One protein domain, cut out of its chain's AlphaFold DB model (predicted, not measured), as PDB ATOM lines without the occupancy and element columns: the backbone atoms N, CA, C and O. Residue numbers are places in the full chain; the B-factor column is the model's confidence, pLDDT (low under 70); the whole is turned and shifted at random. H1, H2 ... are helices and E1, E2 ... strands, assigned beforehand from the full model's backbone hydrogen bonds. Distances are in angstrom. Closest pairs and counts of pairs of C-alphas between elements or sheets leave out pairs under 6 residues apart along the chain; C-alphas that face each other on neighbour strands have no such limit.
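What this domain is: This is residues 339 to 364 and 377 to 400 of the 401 residues of the protein "PWWP domain-containing protein" of Lithobates catesbeianus (UniProt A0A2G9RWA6). A small antiparallel sheet of three strands has one helix, H1, over one face; H1 starts at the sheet and reaches past it, so that residues 393 to 400 stick out. The 50 printed residues hold E1, E2, E3 and H1 in that order along the chain, and the sheet's order is E2 - E1 - E3. The class is mixed, helices and strands, in two layers, a sheet with its helix on one face. The whole is loose, with a radius of gyration of the C-alphas of 12.3 A and spans of 45 by 22 by 16 A.

How they stand to each other: E1, residues 344 to 348, is the inner strand. E2, residues 354 to 358, forms a hairpin with it, antiparallel at 144 degrees, with N 345 and O 357 2.8 A apart, within hydrogen-bond range. On the other side of E1 is E3, residues 382 to 384, antiparallel at 139 degrees, with N 346 and O 383 at 2.8 A. E2 and E3 are edge strands and are apart. H1, residues 385 to 398, is on the sheet at a height of 10.8 A. It lies over E1, along the strands at 25 degrees to E1 on the local plane; with 2 of its C-alphas on E2, it is only just not over E2. The closest C-alphas of E1 and H1, those of Val 345 and Leu 385, are 5.1 A apart. In H1 every O i to N i+4 pair is within hydrogen-bond range.

Where its parts are: E1 begins at C-alpha 344 (41.733, 0.676, 11.759) and is 13.2 A long; E2 is 13.0 A and E3 6.8 A. H1, 20.0 A long, ends at C-alpha 398 (32.241, 19.905, 25.536).

The domain as a whole: The C-alphas farthest apart, those of Asp 363 and Arg 400, are 44.5 A apart. Residues 365 to 376 are not printed, and C-alphas 364 and 377 are 17.3 A apart across the cut. The links E1 to E2 and E3 to H1 are tight. Residues 363 to 364 and 395 to 400 have pLDDT under 70.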
ATOM      1  N   PHE A 339      33.945  -3.320   6.285       82.00
ATOM      2  CA  PHE A 339      35.254  -3.287   6.936       82.00
ATOM      3  C   PHE A 339      36.126  -4.421   6.407       82.00
ATOM      4  O   PHE A 339      35.685  -5.568   6.323       82.00
ATOM      5  N   ASN A 340      37.365  -4.100   6.064       85.94
ATOM      6  CA  ASN A 340      38.344  -5.054   5.572       85.94
ATOM      7  C   ASN A 340      39.321  -5.449   6.678       85.94
ATOM      8  O   ASN A 340      39.537  -4.731   7.656       85.94
ATOM      9  N   MET A 341      39.947  -6.614   6.514       86.25
ATOM     10  CA  MET A 341      41.018  -7.041   7.408       86.25
ATOM     11  C   MET A 341      42.155  -6.028   7.367       86.25
ATOM     12  O   MET A 341      42.638  -5.645   6.306       86.25
ATOM     13  N   GLY A 342      42.602  -5.631   8.546       80.88
ATOM     14  CA  GLY A 342      43.633  -4.634   8.729       80.88
ATOM     15  C   GLY A 342      43.132  -3.195   8.799       80.88
ATOM     16  O   GLY A 342      43.947  -2.326   9.114       80.88
ATOM     17  N   ASP A 343      41.836  -2.952   8.594       86.94
ATOM     18  CA  ASP A 343      41.247  -1.630   8.781       86.94
ATOM     19  C   ASP A 343      41.357  -1.206  10.245       86.94
ATOM     20  O   ASP A 343      41.078  -1.975  11.169       86.94
ATOM     21  N   LEU A 344      41.754   0.046  10.451       89.31
ATOM     22  CA  LEU A 344      41.733   0.676  11.759       89.31
ATOM     23  C   LEU A 344      40.341   1.269  12.009       89.31
ATOM     24  O   LEU A 344      39.829   2.072  11.226       89.31
ATOM     25  N   VAL A 345      39.731   0.857  13.111       90.06
ATOM     26  CA  VAL A 345      38.325   1.096  13.447       90.06
ATOM     27  C   VAL A 345      38.189   1.463  14.918       90.06
ATOM     28  O   VAL A 345      39.059   1.163  15.728       90.06
ATOM     29  N   TRP A 346      37.080   2.094  15.277       87.12
ATOM     30  CA  TRP A 346      36.660   2.243  16.664       87.12
ATOM     31  C   TRP A 346      35.630   1.171  16.982       87.12
ATOM     32  O   TRP A 346      34.558   1.148  16.380       87.12
ATOM     33  N   GLY A 347      35.958   0.271  17.902       86.44
ATOM     34  CA  GLY A 347      35.057  -0.785  18.345       86.44
ATOM     35  C   GLY A 347      34.439  -0.444  19.690       86.44
ATOM     36  O   GLY A 347      35.147  -0.051  20.615       86.44
ATOM     37  N   GLN A 348      33.125  -0.628  19.811       82.88
ATOM     38  CA  GLN A 348      32.435  -0.531  21.092       82.88
ATOM     39  C   GLN A 348      31.941  -1.906  21.545       82.88
ATOM     40  O   GLN A 348      31.010  -2.482  20.978       82.88
ATOM     41  N   LEU A 349      32.561  -2.425  22.603       79.00
ATOM     42  CA  LEU A 349      32.091  -3.623  23.294       79.00
ATOM     43  C   LEU A 349      30.946  -3.261  24.250       79.00
ATOM     44  O   LEU A 349      30.838  -2.135  24.739       79.00
ATOM     45  N   LYS A 350      30.055  -4.219  24.522       79.25
ATOM     46  CA  LYS A 350      28.918  -3.983  25.420       79.25
ATOM     47  C   LYS A 350      29.424  -3.660  26.832       79.25
ATOM     48  O   LYS A 350      30.201  -4.422  27.391       79.25
ATOM     49  N   GLY A 351      28.948  -2.550  27.401       75.19
ATOM     50  CA  GLY A 351      29.328  -2.092  28.747       75.19
ATOM     51  C   GLY A 351      30.647  -1.319  28.808       75.19
ATOM     52  O   GLY A 351      31.105  -0.978  29.892       75.19
ATOM     53  N   LEU A 352      31.245  -1.035  27.656       76.31
ATOM     54  CA  LEU A 352      32.585  -0.503  27.536       76.31
ATOM     55  C   LEU A 352      32.603   0.721  26.596       76.31
ATOM     56  O   LEU A 352      31.720   0.890  25.746       76.31
ATOM     57  N   ALA A 353      33.566   1.627  26.795       78.56
ATOM     58  CA  ALA A 353      33.712   2.801  25.936       78.56
ATOM     59  C   ALA A 353      34.140   2.378  24.520       78.56
ATOM     60  O   ALA A 353      34.590   1.260  24.300       78.56
ATOM     61  N   SER A 354      33.960   3.256  23.536       83.38
ATOM     62  CA  SER A 354      34.500   3.001  22.200       83.38
ATOM     63  C   SER A 354      36.010   3.239  22.205       83.38
ATOM     64  O   SER A 354      36.466   4.232  22.778       83.38
ATOM     65  N   TRP A 355      36.781   2.362  21.563       83.06
ATOM     66  CA  TRP A 355      38.246   2.449  21.501       83.06
ATOM     67  C   TRP A 355      38.804   2.108  20.126       83.06
ATOM     68  O   TRP A 355      38.202   1.313  19.399       83.06
ATOM     69  N   PRO A 356      39.971   2.676  19.779       86.88
ATOM     70  CA  PRO A 356      40.619   2.407  18.511       86.88
ATOM     71  C   PRO A 356      41.221   0.996  18.506       86.88
ATOM     72  O   PRO A 356      41.814   0.552  19.486       86.88
ATOM     73  N   GLY A 357      41.102   0.305  17.381       86.56
ATOM     74  CA  GLY A 357      41.613  -1.044  17.171       86.56
ATOM     75  C   GLY A 357      41.791  -1.354  15.688       86.56
ATOM     76  O   GLY A 357      41.476  -0.537  14.826       86.56
ATOM     77  N   LYS A 358      42.317  -2.540  15.381       88.81
ATOM     78  CA  LYS A 358      42.533  -3.027  14.012       88.81
ATOM     79  C   LYS A 358      41.707  -4.290  13.785       88.81
ATOM     80  O   LYS A 358      41.742  -5.183  14.626       88.81
ATOM     81  N   LEU A 359      40.999  -4.394  12.662       84.44
ATOM     82  CA  LEU A 359      40.252  -5.603  12.315       84.44
ATOM     83  C   LEU A 359      41.230  -6.736  11.962       84.44
ATOM     84  O   LEU A 359      42.084  -6.572  11.091       84.44
ATOM     85  N   VAL A 360      41.114  -7.891  12.615       82.25
ATOM     86  CA  VAL A 360      41.973  -9.066  12.387       82.25
ATOM     87  C   VAL A 360      41.099 -10.282  12.063       82.25
ATOM     88  O   VAL A 360      39.962 -10.374  12.518       82.25
ATOM     89  N   ARG A 361      41.615 -11.199  11.240       73.62
ATOM     90  CA  ARG A 361      40.946 -12.454  10.862       73.62
ATOM     91  C   ARG A 361      40.968 -13.454  12.019       73.62
ATOM     92  O   ARG A 361      41.995 -13.599  12.674       73.62
ATOM     93  N   ASP A 362      39.873 -14.185  12.210       70.50
ATOM     94  CA  ASP A 362      39.773 -15.211  13.262       70.50
ATOM     95  C   ASP A 362      40.605 -16.478  12.933       70.50
ATOM     96  O   ASP A 362      41.005 -17.214  13.830       70.50
ATOM     97  N   ASP A 363      40.956 -16.687  11.656       60.88
ATOM     98  CA  ASP A 363      41.550 -17.930  11.116       60.88
ATOM     99  C   ASP A 363      43.031 -18.180  11.492       60.88
ATOM    100  O   ASP A 363      43.628 -19.155  11.039       60.88
ATOM    101  N   LEU A 364      43.653 -17.308  12.294       55.81
ATOM    102  CA  LEU A 364      45.063 -17.425  12.712       55.81
ATOM    103  C   LEU A 364      45.243 -17.562  14.233       55.81
ATOM    104  O   LEU A 364      46.369 -17.489  14.728       55.81
ATOM    105  N   VAL A 377      33.576  -7.795  18.065       72.81
ATOM    106  CA  VAL A 377      32.640  -6.666  17.964       72.81
ATOM    107  C   VAL A 377      31.794  -6.855  16.709       72.81
ATOM    108  O   VAL A 377      32.340  -7.137  15.643       72.81
ATOM    109  N   ASP A 378      30.474  -6.707  16.839       76.69
ATOM    110  CA  ASP A 378      29.551  -6.745  15.699       76.69
ATOM    111  C   ASP A 378      29.887  -5.619  14.710       76.69
ATOM    112  O   ASP A 378      30.220  -4.509  15.131       76.69
ATOM    113  N   SER A 379      29.734  -5.870  13.406       75.56
ATOM    114  CA  SER A 379      29.980  -4.876  12.346       75.56
ATOM    115  C   SER A 379      29.261  -3.549  12.588       75.56
ATOM    116  O   SER A 379      29.808  -2.490  12.305       75.56
ATOM    117  N   ASP A 380      28.071  -3.606  13.181       76.69
ATOM    118  CA  ASP A 380      27.197  -2.449  13.400       76.69
ATOM    119  C   ASP A 380      27.681  -1.544  14.545       76.69
ATOM    120  O   ASP A 380      27.239  -0.406  14.690       76.69
ATOM    121  N   LYS A 381      28.591  -2.054  15.381       80.19
ATOM    122  CA  LYS A 381      29.217  -1.320  16.490       80.19
ATOM    123  C   LYS A 381      30.627  -0.849  16.143       80.19
ATOM    124  O   LYS A 381      31.282  -0.232  16.988       80.19
ATOM    125  N   LEU A 382      31.098  -1.147  14.932       81.62
ATOM    126  CA  LEU A 382      32.351  -0.640  14.405       81.62
ATOM    127  C   LEU A 382      32.111   0.711  13.743       81.62
ATOM    128  O   LEU A 382      31.245   0.874  12.887       81.62
ATOM    129  N   ARG A 383      32.923   1.685  14.132       83.12
ATOM    130  CA  ARG A 383      32.980   3.003  13.508       83.12
ATOM    131  C   ARG A 383      34.313   3.181  12.818       83.12
ATOM    132  O   ARG A 383      35.315   2.552  13.158       83.12
ATOM    133  N   THR A 384      34.345   4.074  11.846       83.12
ATOM    134  CA  THR A 384      35.602   4.422  11.182       83.12
ATOM    135  C   THR A 384      36.484   5.253  12.111       83.12
ATOM    136  O   THR A 384      35.990   5.922  13.020       83.12
ATOM    137  N   LEU A 385      37.797   5.237  11.873       79.00
ATOM    138  CA  LEU A 385      38.748   6.099  12.583       79.00
ATOM    139  C   LEU A 385      38.317   7.568  12.604       79.00
ATOM    140  O   LEU A 385      38.347   8.188  13.664       79.00
ATOM    141  N   THR A 386      37.897   8.092  11.451       77.00
ATOM    142  CA  THR A 386      37.462   9.483  11.286       77.00
ATOM    143  C   THR A 386      36.260   9.788  12.172       77.00
ATOM    144  O   THR A 386      36.292  10.725  12.964       77.00
ATOM    145  N   GLU A 387      35.234   8.939  12.123       77.25
ATOM    146  CA  GLU A 387      34.010   9.129  12.901       77.25
ATOM    147  C   GLU A 387      34.261   9.043  14.415       77.25
ATOM    148  O   GLU A 387      33.756   9.864  15.188       77.25
ATOM    149  N   GLY A 388      35.063   8.069  14.855       76.62
ATOM    150  CA  GLY A 388      35.401   7.920  16.269       76.62
ATOM    151  C   GLY A 388      36.269   9.065  16.792       76.62
ATOM    152  O   GLY A 388      36.033   9.549  17.901       76.62
ATOM    153  N   LEU A 389      37.205   9.572  15.982       76.50
ATOM    154  CA  LEU A 389      38.038  10.719  16.346       76.50
ATOM    155  C   LEU A 389      37.209  12.001  16.482       76.50
ATOM    156  O   LEU A 389      37.396  12.764  17.430       76.50
ATOM    157  N   GLU A 390      36.259  12.225  15.578       77.44
ATOM    158  CA  GLU A 390      35.340  13.352  15.686       77.44
ATOM    159  C   GLU A 390      34.440  13.253  16.922       77.44
ATOM    160  O   GLU A 390      34.226  14.252  17.613       77.44
ATOM    161  N   ALA A 391      33.918  12.062  17.235       75.62
ATOM    162  CA  ALA A 391      33.116  11.843  18.437       75.62
ATOM    163  C   ALA A 391      33.930  12.113  19.712       75.62
ATOM    164  O   ALA A 391      33.456  12.813  20.609       75.62
ATOM    165  N   TYR A 392      35.174  11.635  19.755       72.06
ATOM    166  CA  TYR A 392      36.098  11.892  20.854       72.06
ATOM    167  C   TYR A 392      36.398  13.393  21.016       72.06
ATOM    168  O   TYR A 392      36.302  13.938  22.117       72.06
ATOM    169  N   ASN A 393      36.675  14.092  19.911       70.88
ATOM    170  CA  ASN A 393      36.958  15.528  19.921       70.88
ATOM    171  C   ASN A 393      35.739  16.350  20.382       70.88
ATOM    172  O   ASN A 393      35.877  17.248  21.215       70.88
ATOM    173  N   ARG A 394      34.525  16.002  19.926       71.94
ATOM    174  CA  ARG A 394      33.271  16.645  20.368       71.94
ATOM    175  C   ARG A 394      33.083  16.553  21.885       71.94
ATOM    176  O   ARG A 394      32.762  17.561  22.515       71.94
ATOM    177  N   VAL A 395      33.341  15.387  22.478       69.44
ATOM    178  CA  VAL A 395      33.256  15.188  23.936       69.44
ATOM    179  C   VAL A 395      34.330  15.999  24.667       69.44
ATOM    180  O   VAL A 395      34.031  16.690  25.641       69.44
ATOM    181  N   GLN A 396      35.569  16.001  24.172       64.44
ATOM    182  CA  GLN A 396      36.661  16.765  24.782       64.44
ATOM    183  C   GLN A 396      36.434  18.285  24.714       64.44
ATOM    184  O   GLN A 396      36.777  19.006  25.652       64.44
ATOM    185  N   LYS A 397      35.828  18.777  23.627       67.94
ATOM    186  CA  LYS A 397      35.473  20.191  23.448       67.94
ATOM    187  C   LYS A 397      34.277  20.606  24.313       67.94
ATOM    188  O   LYS A 397      34.222  21.755  24.740       67.94
ATOM    189  N   GLY A 398      33.355  19.686  24.606       60.50
ATOM    190  CA  GLY A 398      32.241  19.905  25.536       60.50
ATOM    191  C   GLY A 398      32.676  20.017  27.001       60.50
ATOM    192  O   GLY A 398      32.139  20.841  27.728       60.50
ATOM    193  N   ASN A 399      33.710  19.276  27.408       59.28
ATOM    194  CA  ASN A 399      34.235  19.277  28.783       59.28
ATOM    195  C   ASN A 399      35.111  20.498  29.138       59.28
ATOM    196  O   ASN A 399      35.714  20.536  30.208       59.28
ATOM    197  N   ARG A 400      35.233  21.476  28.230       56.31
ATOM    198  CA  ARG A 400      35.976  22.735  28.431       56.31
ATOM    199  C   ARG A 400      35.067  23.967  28.550       56.31
ATOM    200  O   ARG A 400      35.580  25.082  28.490       56.31
TER     201      ARG A 400